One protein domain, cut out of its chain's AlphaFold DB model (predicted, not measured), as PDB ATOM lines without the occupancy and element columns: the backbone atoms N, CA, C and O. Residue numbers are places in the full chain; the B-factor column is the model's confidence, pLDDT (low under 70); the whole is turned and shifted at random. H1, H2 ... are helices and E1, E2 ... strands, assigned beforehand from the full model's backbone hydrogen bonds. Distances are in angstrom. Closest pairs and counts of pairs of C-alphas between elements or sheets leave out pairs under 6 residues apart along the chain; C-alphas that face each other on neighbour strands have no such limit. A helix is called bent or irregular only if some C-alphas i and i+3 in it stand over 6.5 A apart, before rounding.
ATOM      1  N   LYS A 119     122.282 203.330 146.764       62.16
ATOM      2  CA  LYS A 119     121.690 203.074 145.433       62.16
ATOM      3  C   LYS A 119     122.248 203.966 144.322       62.16
ATOM      4  O   LYS A 119     122.393 203.515 143.192       62.16
ATOM      5  N   ILE A 120     122.562 205.224 144.633       60.28
ATOM      6  CA  ILE A 120     123.120 206.181 143.663       60.28
ATOM      7  C   ILE A 120     124.596 205.883 143.372       60.28
ATOM      8  O   ILE A 120     125.067 206.103 142.260       60.28
ATOM      9  N   ARG A 121     125.339 205.402 144.375       57.06
ATOM     10  CA  ARG A 121     126.794 205.200 144.291       57.06
ATOM     11  C   ARG A 121     127.207 203.887 143.640       57.06
ATOM     12  O   ARG A 121     128.390 203.721 143.359       57.06
ATOM     13  N   ASP A 122     126.286 202.953 143.451       63.47
ATOM     14  CA  ASP A 122     126.652 201.597 143.071       63.47
ATOM     15  C   ASP A 122     126.682 201.367 141.560       63.47
ATOM     16  O   ASP A 122     125.724 200.898 140.946       63.47
ATOM     17  N   ASP A 123     127.825 201.676 140.955       64.44
ATOM     18  CA  ASP A 123     128.130 201.384 139.554       64.44
ATOM     19  C   ASP A 123     128.997 200.119 139.375       64.44
ATOM     20  O   ASP A 123     129.320 199.740 138.245       64.44
ATOM     21  N   SER A 124     129.329 199.433 140.479       70.25
ATOM     22  CA  SER A 124     130.368 198.394 140.562       70.25
ATOM     23  C   SER A 124     130.251 197.307 139.496       70.25
ATOM     24  O   SER A 124     131.248 196.884 138.913       70.25
ATOM     25  N   TYR A 125     129.026 196.838 139.253       78.31
ATOM     26  CA  TYR A 125     128.727 195.820 138.242       78.31
ATOM     27  C   TYR A 125     128.022 196.407 137.024       78.31
ATOM     28  O   TYR A 125     127.971 195.774 135.972       78.31
ATOM     29  N   PHE A 126     127.511 197.633 137.145       79.62
ATOM     30  CA  PHE A 126     126.700 198.274 136.124       79.62
ATOM     31  C   PHE A 126     127.436 198.375 134.790       79.62
ATOM     32  O   PHE A 126     126.906 197.961 133.764       79.62
ATOM     33  N   LYS A 127     128.684 198.856 134.805       81.62
ATOM     34  CA  LYS A 127     129.474 199.014 133.578       81.62
ATOM     35  C   LYS A 127     129.674 197.688 132.840       81.62
ATOM     36  O   LYS A 127     129.612 197.659 131.616       81.62
ATOM     37  N   ALA A 128     129.910 196.606 133.578       84.88
ATOM     38  CA  ALA A 128     130.090 195.283 132.993       84.88
ATOM     39  C   ALA A 128     128.776 194.726 132.439       84.88
ATOM     40  O   ALA A 128     128.759 194.226 131.323       84.88
ATOM     41  N   MET A 129     127.672 194.891 133.172       86.44
ATOM     42  CA  MET A 129     126.346 194.496 132.695       86.44
ATOM     43  C   MET A 129     125.934 195.280 131.440       86.44
ATOM     44  O   MET A 129     125.475 194.686 130.476       86.44
ATOM     45  N   MET A 130     126.156 196.595 131.390       86.44
ATOM     46  CA  MET A 130     125.883 197.372 130.173       86.44
ATOM     47  C   MET A 130     126.800 197.011 129.012       86.44
ATOM     48  O   MET A 130     126.380 197.118 127.867       86.44
ATOM     49  N   GLY A 131     128.034 196.583 129.289       87.81
ATOM     50  CA  GLY A 131     128.944 196.078 128.262       87.81
ATOM     51  C   GLY A 131     128.428 194.819 127.563       87.81
ATOM     52  O   GLY A 131     128.856 194.533 126.451       87.81
ATOM     53  N   GLU A 132     127.487 194.102 128.179       90.06
ATOM     54  CA  GLU A 132     126.794 192.970 127.568       90.06
ATOM     55  C   GLU A 132     125.603 193.400 126.698       90.06
ATOM     56  O   GLU A 132     124.975 192.531 126.113       90.06
ATOM     57  N   ILE A 133     125.235 194.679 126.605       91.56
ATOM     58  CA  ILE A 133     124.109 195.130 125.771       91.56
ATOM     59  C   ILE A 133     124.643 195.931 124.589       91.56
ATOM     60  O   ILE A 133     125.242 196.995 124.762       91.56
ATOM     61  N   ASP A 134     124.394 195.441 123.375       92.50
ATOM     62  CA  ASP A 134     124.804 196.156 122.173       92.50
ATOM     63  C   ASP A 134     123.940 197.417 121.967       92.50
ATOM     64  O   ASP A 134     122.745 197.419 122.275       92.50
ATOM     65  N   PRO A 135     124.470 198.499 121.364       91.88
ATOM     66  CA  PRO A 135     123.693 199.720 121.131       91.88
ATOM     67  C   PRO A 135     122.393 199.504 120.340       91.88
ATOM     68  O   PRO A 135     121.415 200.217 120.546       91.88
ATOM     69  N   ILE A 136     122.370 198.506 119.447       93.88
ATOM     70  CA  ILE A 136     121.183 198.129 118.664       93.88
ATOM     71  C   ILE A 136     120.125 197.385 119.499       93.88
ATOM     72  O   ILE A 136     118.952 197.370 119.132       93.88
ATOM     73  N   GLU A 137     120.524 196.789 120.624       93.75
ATOM     74  CA  GLU A 137     119.651 196.077 121.560       93.75
ATOM     75  C   GLU A 137     118.990 197.032 122.568       93.75
ATOM     76  O   GLU A 137     117.926 196.711 123.104       93.75
ATOM     77  N   LEU A 138     119.570 198.220 122.803       92.25
ATOM     78  CA  LEU A 138     119.085 199.196 123.792       92.25
ATOM     79  C   LEU A 138     117.583 199.518 123.668       92.25
ATOM     80  O   LEU A 138     116.906 199.467 124.695       92.25
ATOM     81  N   PRO A 139     117.007 199.770 122.470       94.38
ATOM     82  CA  PRO A 139     115.571 200.038 122.348       94.38
ATOM     83  C   PRO A 139     114.689 198.876 122.831       94.38
ATOM     84  O   PRO A 139     113.578 199.098 123.300       94.38
ATOM     85  N   PHE A 140     115.176 197.636 122.755       93.75
ATOM     86  CA  PHE A 140     114.456 196.426 123.174       93.75
ATOM     87  C   PHE A 140     114.853 195.951 124.581       93.75
ATOM     88  O   PHE A 140     114.495 194.835 124.979       93.75
ATOM     89  N   THR A 141     115.618 196.762 125.316       92.56
ATOM     90  CA  THR A 141     116.152 196.426 126.637       92.56
ATOM     91  C   THR A 141     115.310 197.051 127.740       92.56
ATOM     92  O   THR A 141     114.974 198.234 127.699       92.56
ATOM     93  N   ARG A 142     114.996 196.261 128.767       90.00
ATOM     94  CA  ARG A 142     114.341 196.724 129.990       90.00
ATOM     95  C   ARG A 142     115.241 196.449 131.182       90.00
ATOM     96  O   ARG A 142     115.651 195.314 131.401       90.00
ATOM     97  N   ASP A 143     115.509 197.479 131.971       87.69
ATOM     98  CA  ASP A 143     116.069 197.293 133.304       87.69
ATOM     99  C   ASP A 143     114.939 197.021 134.293       87.69
ATOM    100  O   ASP A 143     113.994 197.806 134.409       87.69
ATOM    101  N   ILE A 144     115.028 195.880 134.966       84.62
ATOM    102  CA  ILE A 144     114.104 195.475 136.029       84.62
ATOM    103  C   ILE A 144     114.787 195.448 137.394       84.62
ATOM    104  O   ILE A 144     114.135 195.186 138.406       84.62
ATOM    105  N   SER A 145     116.080 195.773 137.434       77.62
ATOM    106  CA  SER A 145     116.820 195.958 138.669       77.62
ATOM    107  C   SER A 145     116.454 197.265 139.377       77.62
ATOM    108  O   SER A 145     115.763 198.143 138.852       77.62
ATOM    109  N   SER A 146     116.963 197.427 140.598       68.25
ATOM    110  CA  SER A 146     116.924 198.694 141.330       68.25
ATOM    111  C   SER A 146     118.086 199.644 140.978       68.25
ATOM    112  O   SER A 146     118.399 200.533 141.772       68.25
ATOM    113  N   SER A 147     118.783 199.435 139.854       70.38
ATOM    114  CA  SER A 147     119.990 200.184 139.477       70.38
ATOM    115  C   SER A 147     119.656 201.516 138.799       70.38
ATOM    116  O   SER A 147     119.232 201.559 137.647       70.38
ATOM    117  N   ILE A 148     119.903 202.635 139.488       71.00
ATOM    118  CA  ILE A 148     119.669 203.983 138.936       71.00
ATOM    119  C   ILE A 148     120.488 204.237 137.650       71.00
ATOM    120  O   ILE A 148     119.910 204.723 136.675       71.00
ATOM    121  N   PRO A 149     121.792 203.890 137.573       75.12
ATOM    122  CA  PRO A 149     122.581 204.130 136.362       75.12
ATOM    123  C   PRO A 149     122.018 203.471 135.092       75.12
ATOM    124  O   PRO A 149     122.068 204.071 134.017       75.12
ATOM    125  N   ALA A 150     121.446 202.268 135.203       74.75
ATOM    126  CA  ALA A 150     120.863 201.552 134.067       74.75
ATOM    127  C   ALA A 150     119.623 202.255 133.529       74.75
ATOM    128  O   ALA A 150     119.517 202.496 132.325       74.75
ATOM    129  N   GLN A 151     118.740 202.671 134.432       79.31
ATOM    130  CA  GLN A 151     117.561 203.455 134.089       79.31
ATOM    131  C   GLN A 151     117.949 204.762 133.389       79.31
ATOM    132  O   GLN A 151     117.346 205.116 132.378       79.31
ATOM    133  N   CYS A 152     118.993 205.450 133.865       80.69
ATOM    134  CA  CYS A 152     119.492 206.665 133.222       80.69
ATOM    135  C   CYS A 152     119.930 206.430 131.771       80.69
ATOM    136  O   CYS A 152     119.587 207.238 130.912       80.69
ATOM    137  N   VAL A 153     120.654 205.341 131.484       83.25
ATOM    138  CA  VAL A 153     121.087 205.019 130.113       83.25
ATOM    139  C   VAL A 153     119.899 204.629 129.237       83.25
ATOM    140  O   VAL A 153     119.765 205.151 128.133       83.25
ATOM    141  N   LEU A 154     119.003 203.765 129.713       85.56
ATOM    142  CA  LEU A 154     117.852 203.325 128.918       85.56
ATOM    143  C   LEU A 154     116.872 204.462 128.606       85.56
ATOM    144  O   LEU A 154     116.283 204.477 127.532       85.56
ATOM    145  N   ASN A 155     116.758 205.464 129.480       85.94
ATOM    146  CA  ASN A 155     115.924 206.645 129.239       85.94
ATOM    147  C   ASN A 155     116.453 207.563 128.116       85.94
ATOM    148  O   ASN A 155     115.774 208.516 127.740       85.94
ATOM    149  N   THR A 156     117.654 207.305 127.584       88.38
ATOM    150  CA  THR A 156     118.214 208.048 126.438       88.38
ATOM    151  C   THR A 156     117.724 207.549 125.079       88.38
ATOM    152  O   THR A 156     117.960 208.211 124.068       88.38
ATOM    153  N   VAL A 157     117.042 206.401 125.041       91.00
ATOM    154  CA  VAL A 157     116.527 205.781 123.816       91.00
ATOM    155  C   VAL A 157     115.025 205.530 123.929       91.00
ATOM    156  O   VAL A 157     114.491 205.308 125.014       91.00
ATOM    157  N   GLU A 158     114.322 205.556 122.799       92.38
ATOM    158  CA  GLU A 158     112.895 205.226 122.767       92.38
ATOM    159  C   GLU A 158     112.698 203.704 122.854       92.38
ATOM    160  O   GLU A 158     113.268 202.945 122.066       92.38
ATOM    161  N   SER A 159     111.894 203.256 123.822       90.38
ATOM    162  CA  SER A 159     111.623 201.833 124.039       90.38
ATOM    163  C   SER A 159     110.748 201.248 122.927       90.38
ATOM    164  O   SER A 159     109.712 201.803 122.565       90.38
ATOM    165  N   GLN A 160     111.147 200.083 122.425       91.75
ATOM    166  CA  GLN A 160     110.433 199.302 121.424       91.75
ATOM    167  C   GLN A 160     109.872 198.009 122.015       91.75
ATOM    168  O   GLN A 160     110.416 197.426 122.954       91.75
ATOM    169  N   THR A 161     108.780 197.535 121.418       87.81
ATOM    170  CA  THR A 161     108.133 196.270 121.774       87.81
ATOM    171  C   THR A 161     108.300 195.239 120.647       87.81
ATOM    172  O   THR A 161     108.337 195.612 119.472       87.81
ATOM    173  N   PRO A 162     108.407 193.934 120.965       88.62
ATOM    174  CA  PRO A 162     108.444 193.358 122.311       88.62
ATOM    175  C   PRO A 162     109.802 193.576 122.996       88.62
ATOM    176  O   PRO A 162     110.821 193.709 122.321       88.62
ATOM    177  N   ILE A 163     109.815 193.571 124.331       89.75
ATOM    178  CA  ILE A 163     111.058 193.553 125.114       89.75
ATOM    179  C   ILE A 163     111.799 192.241 124.835       89.75
ATOM    180  O   ILE A 163     111.196 191.167 124.884       89.75
ATOM    181  N   ARG A 164     113.098 192.332 124.535       90.75
ATOM    182  CA  ARG A 164     113.948 191.180 124.180       90.75
ATOM    183  C   ARG A 164     115.114 190.971 125.132       90.75
ATOM    184  O   ARG A 164     115.610 189.851 125.233       90.75
ATOM    185  N   HIS A 165     115.540 192.012 125.837       91.25
ATOM    186  CA  HIS A 165     116.692 191.945 126.728       91.25
ATOM    187  C   HIS A 165     116.305 192.471 128.106       91.25
ATOM    188  O   HIS A 165     115.654 193.511 128.216       91.25
ATOM    189  N   LEU A 166     116.699 191.751 129.151       89.44
ATOM    190  CA  LEU A 166     116.469 192.147 130.537       89.44
ATOM    191  C   LEU A 166     117.805 192.421 131.222       89.44
ATOM    192  O   LEU A 166     118.696 191.574 131.197       89.44
ATOM    193  N   ILE A 167     117.923 193.584 131.856       89.12
ATOM    194  CA  ILE A 167     118.990 193.871 132.816       89.12
ATOM    195  C   ILE A 167     118.427 193.627 134.215       89.12
ATOM    196  O   ILE A 167     117.350 194.105 134.565       89.12
ATOM    197  N   THR A 168     119.160 192.847 134.998       85.31
ATOM    198  CA  THR A 168     118.786 192.365 136.329       85.31
ATOM    199  C   THR A 168     119.945 192.595 137.293       85.31
ATOM    200  O   THR A 168     121.101 192.682 136.880       85.31
ATOM    201  N   ASN A 169     119.659 192.699 138.590       81.25
ATOM    202  CA  ASN A 169     120.691 192.732 139.621       81.25
ATOM    203  C   ASN A 169     120.216 191.930 140.829       81.25
ATOM    204  O   ASN A 169     119.333 192.365 141.553       81.25
ATOM    205  N   PHE A 170     120.839 190.781 141.069       80.81
ATOM    206  CA  PHE A 170     120.494 189.897 142.185       80.81
ATOM    207  C   PHE A 170     121.138 190.317 143.509       80.81
ATOM    208  O   PHE A 170     120.992 189.620 144.502       80.81
ATOM    209  N   CYS A 171     121.877 191.425 143.539       82.94
ATOM    210  CA  CYS A 171     122.552 191.923 144.732       82.94
ATOM    211  C   CYS A 171     121.957 193.268 145.148       82.94
ATOM    212  O   CYS A 171     122.053 194.259 144.415       82.94
ATOM    213  N   ARG A 172     121.429 193.331 146.367       81.12
ATOM    214  CA  ARG A 172     121.033 194.579 147.017       81.12
ATOM    215  C   ARG A 172     122.269 195.384 147.410       81.12
ATOM    216  O   ARG A 172     123.376 194.862 147.535       81.12
ATOM    217  N   TYR A 173     122.074 196.679 147.607       78.75
ATOM    218  CA  TYR A 173     123.129 197.613 148.011       78.75
ATOM    219  C   TYR A 173     123.703 197.300 149.407       78.75
ATOM    220  O   TYR A 173     124.830 197.689 149.693       78.75
ATOM    221  N   ASP A 174     122.943 196.601 150.255       81.44
ATOM    222  CA  ASP A 174     123.320 196.178 151.610       81.44
ATOM    223  C   ASP A 174     124.093 194.843 151.627       81.44
ATOM    224  O   ASP A 174     124.389 194.312 152.696       81.44
ATOM    225  N   GLY A 175     124.425 194.299 150.450       84.75
ATOM    226  CA  GLY A 175     125.178 193.056 150.300       84.75
ATOM    227  C   GLY A 175     124.326 191.789 150.339       84.75
ATOM    228  O   GLY A 175     124.894 190.703 150.272       84.75
ATOM    229  N   THR A 176     122.993 191.899 150.423       87.69
ATOM    230  CA  THR A 176     122.094 190.733 150.413       87.69
ATOM    231  C   THR A 176     121.572 190.355 149.034       87.69
ATOM    232  O   THR A 176     121.705 191.106 148.064       87.69
ATOM    233  N   LEU A 177     120.968 189.169 148.938       86.38
ATOM    234  CA  LEU A 177     120.292 188.705 147.729       86.38
ATOM    235  C   LEU A 177     119.015 189.527 147.468       86.38
ATOM    236  O   LEU A 177     118.189 189.726 148.360       86.38
ATOM    237  N   ASP A 178     118.840 190.004 146.236       82.75
ATOM    238  CA  ASP A 178     117.656 190.755 145.822       82.75
ATOM    239  C   ASP A 178     116.532 189.831 145.345       82.75
ATOM    240  O   ASP A 178     116.485 189.413 144.187       82.75
ATOM    241  N   GLN A 179     115.608 189.532 146.256       78.19
ATOM    242  CA  GLN A 179     114.449 188.677 145.985       78.19
ATOM    243  C   GLN A 179     113.458 189.334 145.025       78.19
ATOM    244  O   GLN A 179     112.829 188.658 144.216       78.19
ATOM    245  N   GLU A 180     113.335 190.663 145.080       77.88
ATOM    246  CA  GLU A 180     112.372 191.395 144.260       77.88
ATOM    247  C   GLU A 180     112.713 191.258 142.775       77.88
ATOM    248  O   GLU A 180     111.822 191.100 141.942       77.88
ATOM    249  N   THR A 181     114.006 191.226 142.445       79.56
ATOM    250  CA  THR A 181     114.464 190.974 141.076       79.56
ATOM    251  C   THR A 181     113.992 189.606 140.559       79.56
ATOM    252  O   THR A 181     113.613 189.519 139.393       79.56
ATOM    253  N   PHE A 182     113.932 188.557 141.391       75.81
ATOM    254  CA  PHE A 182     113.403 187.252 140.966       75.81
ATOM    255  C   PHE A 182     111.906 187.321 140.633       75.81
ATOM    256  O   PHE A 182     111.515 186.882 139.554       75.81
ATOM    257  N   PHE A 183     111.091 187.954 141.481       76.31
ATOM    258  CA  PHE A 183     109.660 188.148 141.202       76.31
ATOM    259  C   PHE A 183     109.413 189.020 139.967       76.31
ATOM    260  O   PHE A 183     108.543 188.729 139.152       76.31
ATOM    261  N   ARG A 184     110.215 190.070 139.769       80.00
ATOM    262  CA  ARG A 184     110.107 190.926 138.581       80.00
ATOM    263  C   ARG A 184     110.459 190.191 137.299       80.00
ATOM    264  O   ARG A 184     109.879 190.485 136.263       80.00
ATOM    265  N   ILE A 185     111.383 189.231 137.343       77.44
ATOM    266  CA  ILE A 185     111.645 188.362 136.192       77.44
ATOM    267  C   ILE A 185     110.399 187.520 135.869       77.44
ATOM    268  O   ILE A 185     110.081 187.333 134.691       77.44
ATOM    269  N   GLU A 186     109.650 187.070 136.884       72.38
ATOM    270  CA  GLU A 186     108.389 186.350 136.675       72.38
ATOM    271  C   GLU A 186     107.308 187.204 135.995       72.38
ATOM    272  O   GLU A 186     106.480 186.667 135.270       72.38
ATOM    273  N   GLU A 187     107.322 188.532 136.102       78.00
ATOM    274  CA  GLU A 187     106.367 189.380 135.364       78.00
ATOM    275  C   GLU A 187     106.514 189.239 133.834       78.00
ATOM    276  O   GLU A 187     105.560 189.442 133.077       78.00
ATOM    277  N   PHE A 188     107.688 188.812 133.358       77.00
ATOM    278  CA  PHE A 188     107.970 188.574 131.938       77.00
ATOM    279  C   PHE A 188     107.627 187.148 131.494       77.00
ATOM    280  O   PHE A 188     107.855 186.782 130.340       77.00
ATOM    281  N   VAL A 189     106.997 186.357 132.370       67.56
ATOM    282  CA  VAL A 189     106.488 185.009 132.085       67.56
ATOM    283  C   VAL A 189     105.497 184.981 130.920       67.56
ATOM    284  O   VAL A 189     105.451 184.004 130.177       67.56
ATOM    285  N   GLY A 190     104.716 186.043 130.723       67.81
ATOM    286  CA  GLY A 190     103.802 186.145 129.581       67.81
ATOM    287  C   GLY A 190     104.505 186.378 128.238       67.81
ATOM    288  O   GLY A 190     103.888 186.217 127.190       67.81
ATOM    289  N   PHE A 191     105.790 186.747 128.259       75.50
ATOM    290  CA  PHE A 191     106.575 187.158 127.089       75.50
ATOM    291  C   PHE A 191     107.924 186.419 126.988       75.50
ATOM    292  O   PHE A 191     108.822 186.878 126.280       75.50
ATOM    293  N   ARG A 192     108.088 185.276 127.674       74.75
ATOM    294  CA  ARG A 192     109.360 184.515 127.776       74.75
ATOM    295  C   ARG A 192     109.961 184.176 126.415       74.75
ATOM    296  O   ARG A 192     111.179 184.185 126.250       74.75
ATOM    297  N   ASP A 193     109.100 183.904 125.439       78.81
ATOM    298  CA  ASP A 193     109.500 183.557 124.075       78.81
ATOM    299  C   ASP A 193     110.172 184.728 123.347       78.81
ATOM    300  O   ASP A 193     110.991 184.522 122.451       78.81
ATOM    301  N   HIS A 194     109.873 185.966 123.753       84.31
ATOM    302  CA  HIS A 194     110.495 187.169 123.208       84.31
ATOM    303  C   HIS A 194     111.792 187.546 123.917       84.31
ATOM    304  O   HIS A 194     112.641 188.182 123.296       84.31
ATOM    305  N   VAL A 195     111.971 187.139 125.177       86.81
ATOM    306  CA  VAL A 195     113.209 187.388 125.922       86.81
ATOM    307  C   VAL A 195     114.324 186.540 125.320       86.81
ATOM    308  O   VAL A 195     114.317 185.315 125.401       86.81
ATOM    309  N   GLN A 196     115.288 187.195 124.684       88.12
ATOM    310  CA  GLN A 196     116.453 186.594 124.037       88.12
ATOM    311  C   GLN A 196     117.680 186.602 124.948       88.12
ATOM    312  O   GLN A 196     118.526 185.716 124.829       88.12
ATOM    313  N   LYS A 197     117.771 187.573 125.865       89.19
ATOM    314  CA  LYS A 197     118.942 187.771 126.723       89.19
ATOM    315  C   LYS A 197     118.548 188.263 128.112       89.19
ATOM    316  O   LYS A 197     117.686 189.129 128.241       89.19
ATOM    317  N   ILE A 198     119.222 187.742 129.133       87.56
ATOM    318  CA  ILE A 198     119.155 188.249 130.506       87.56
ATOM    319  C   ILE A 198     120.584 188.537 130.951       87.56
ATOM    320  O   ILE A 198     121.472 187.706 130.768       87.56
ATOM    321  N   VAL A 199     120.810 189.728 131.493       88.06
ATOM    322  CA  VAL A 199     122.105 190.187 131.986       88.06
ATOM    323  C   VAL A 199     121.981 190.468 133.487       88.06
ATOM    324  O   VAL A 199     121.046 191.166 133.877       88.06
ATOM    325  N   PRO A 200     122.890 189.962 134.339       86.94
ATOM    326  CA  PRO A 200     124.033 189.116 134.002       86.94
ATOM    327  C   PRO A 200     123.617 187.675 133.657       86.94
ATOM    328  O   PRO A 200     122.725 187.107 134.279       86.94
TER     329      PRO A 200
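Overview. This is residues 119 to 200 of the 347 residues of a protein of Caenorhabditis elegans (UniProt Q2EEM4). A small sheet of three very short strands forms the middle, with the longest helix, H3, on one side of it and the short helices H1 and H2 on the other. The arrangement is loosely made, as H1, H2 and H3 only graze the sheet. The printed part has 82 residues, with three named helices and three named strands in the order H1 E1 H2 E2 H3 E3; the sheet runs E1 E2 E3, all parallel. The class is mixed, helices and strands, with 35 residues in named elements, under half. The whole is compact, with a radius of gyration of the C-alphas of 12.2 A and spans of 33 by 26 by 17 A.

Along the chain. H1, residues 126 to 131, begins at C-alpha 126 (126.700, 198.274, 136.124) and is 8.5 A long. E1 is residues 141 to 143, 6.7 A, and H2 residues 148 to 154, 10.2 A. E2 is residues 165 to 167, 6.8 A. H3, residues 179 to 191, is 20.5 A long and irregular: C-alphas 187 and 190 are 7.1 A apart. E3, residues 197 to 199, 6.6 A, ends at C-alpha 199 (122.105, 190.187, 131.986).

Arrangement. E1 and E2 are parallel at 23 degrees, with N 142 and O 165 2.9 A apart, within hydrogen-bond range. E2 and E3 are parallel at 11 degrees, with N 199 and O 166 at 2.8 A. E1, H2, E2 form a strand-helix-strand unit, two parallel neighbour strands with a helix between, with a left-handed crossover; that of E2, H3, E3 is right-handed. The closest C-alphas of E1 and H2, Asp 143 and Gln 151, are 6.4 A apart. H1 and H2 only just touch, with 3 pairs of C-alphas within 8 A, the closest Phe 126 and Ala 150 at 7.0 A. H3 is only just on the sheet, with 5 pairs of C-alphas within 10 A, and is apart from H1 and H2. Every O i to N i+4 pair is within hydrogen-bond range in H1 and H2, and 5 of 9 in H3.

Size, cuts and confidence. The C-alphas farthest apart, Arg 121 and Asp 193, are 34.3 A apart. The printed part has no cut, and E2 to H3 is a long link of 11 residues. Mean pLDDT of the printed part is 82.3; residues 119 to 123, 146 and 189 to 190 are under 70.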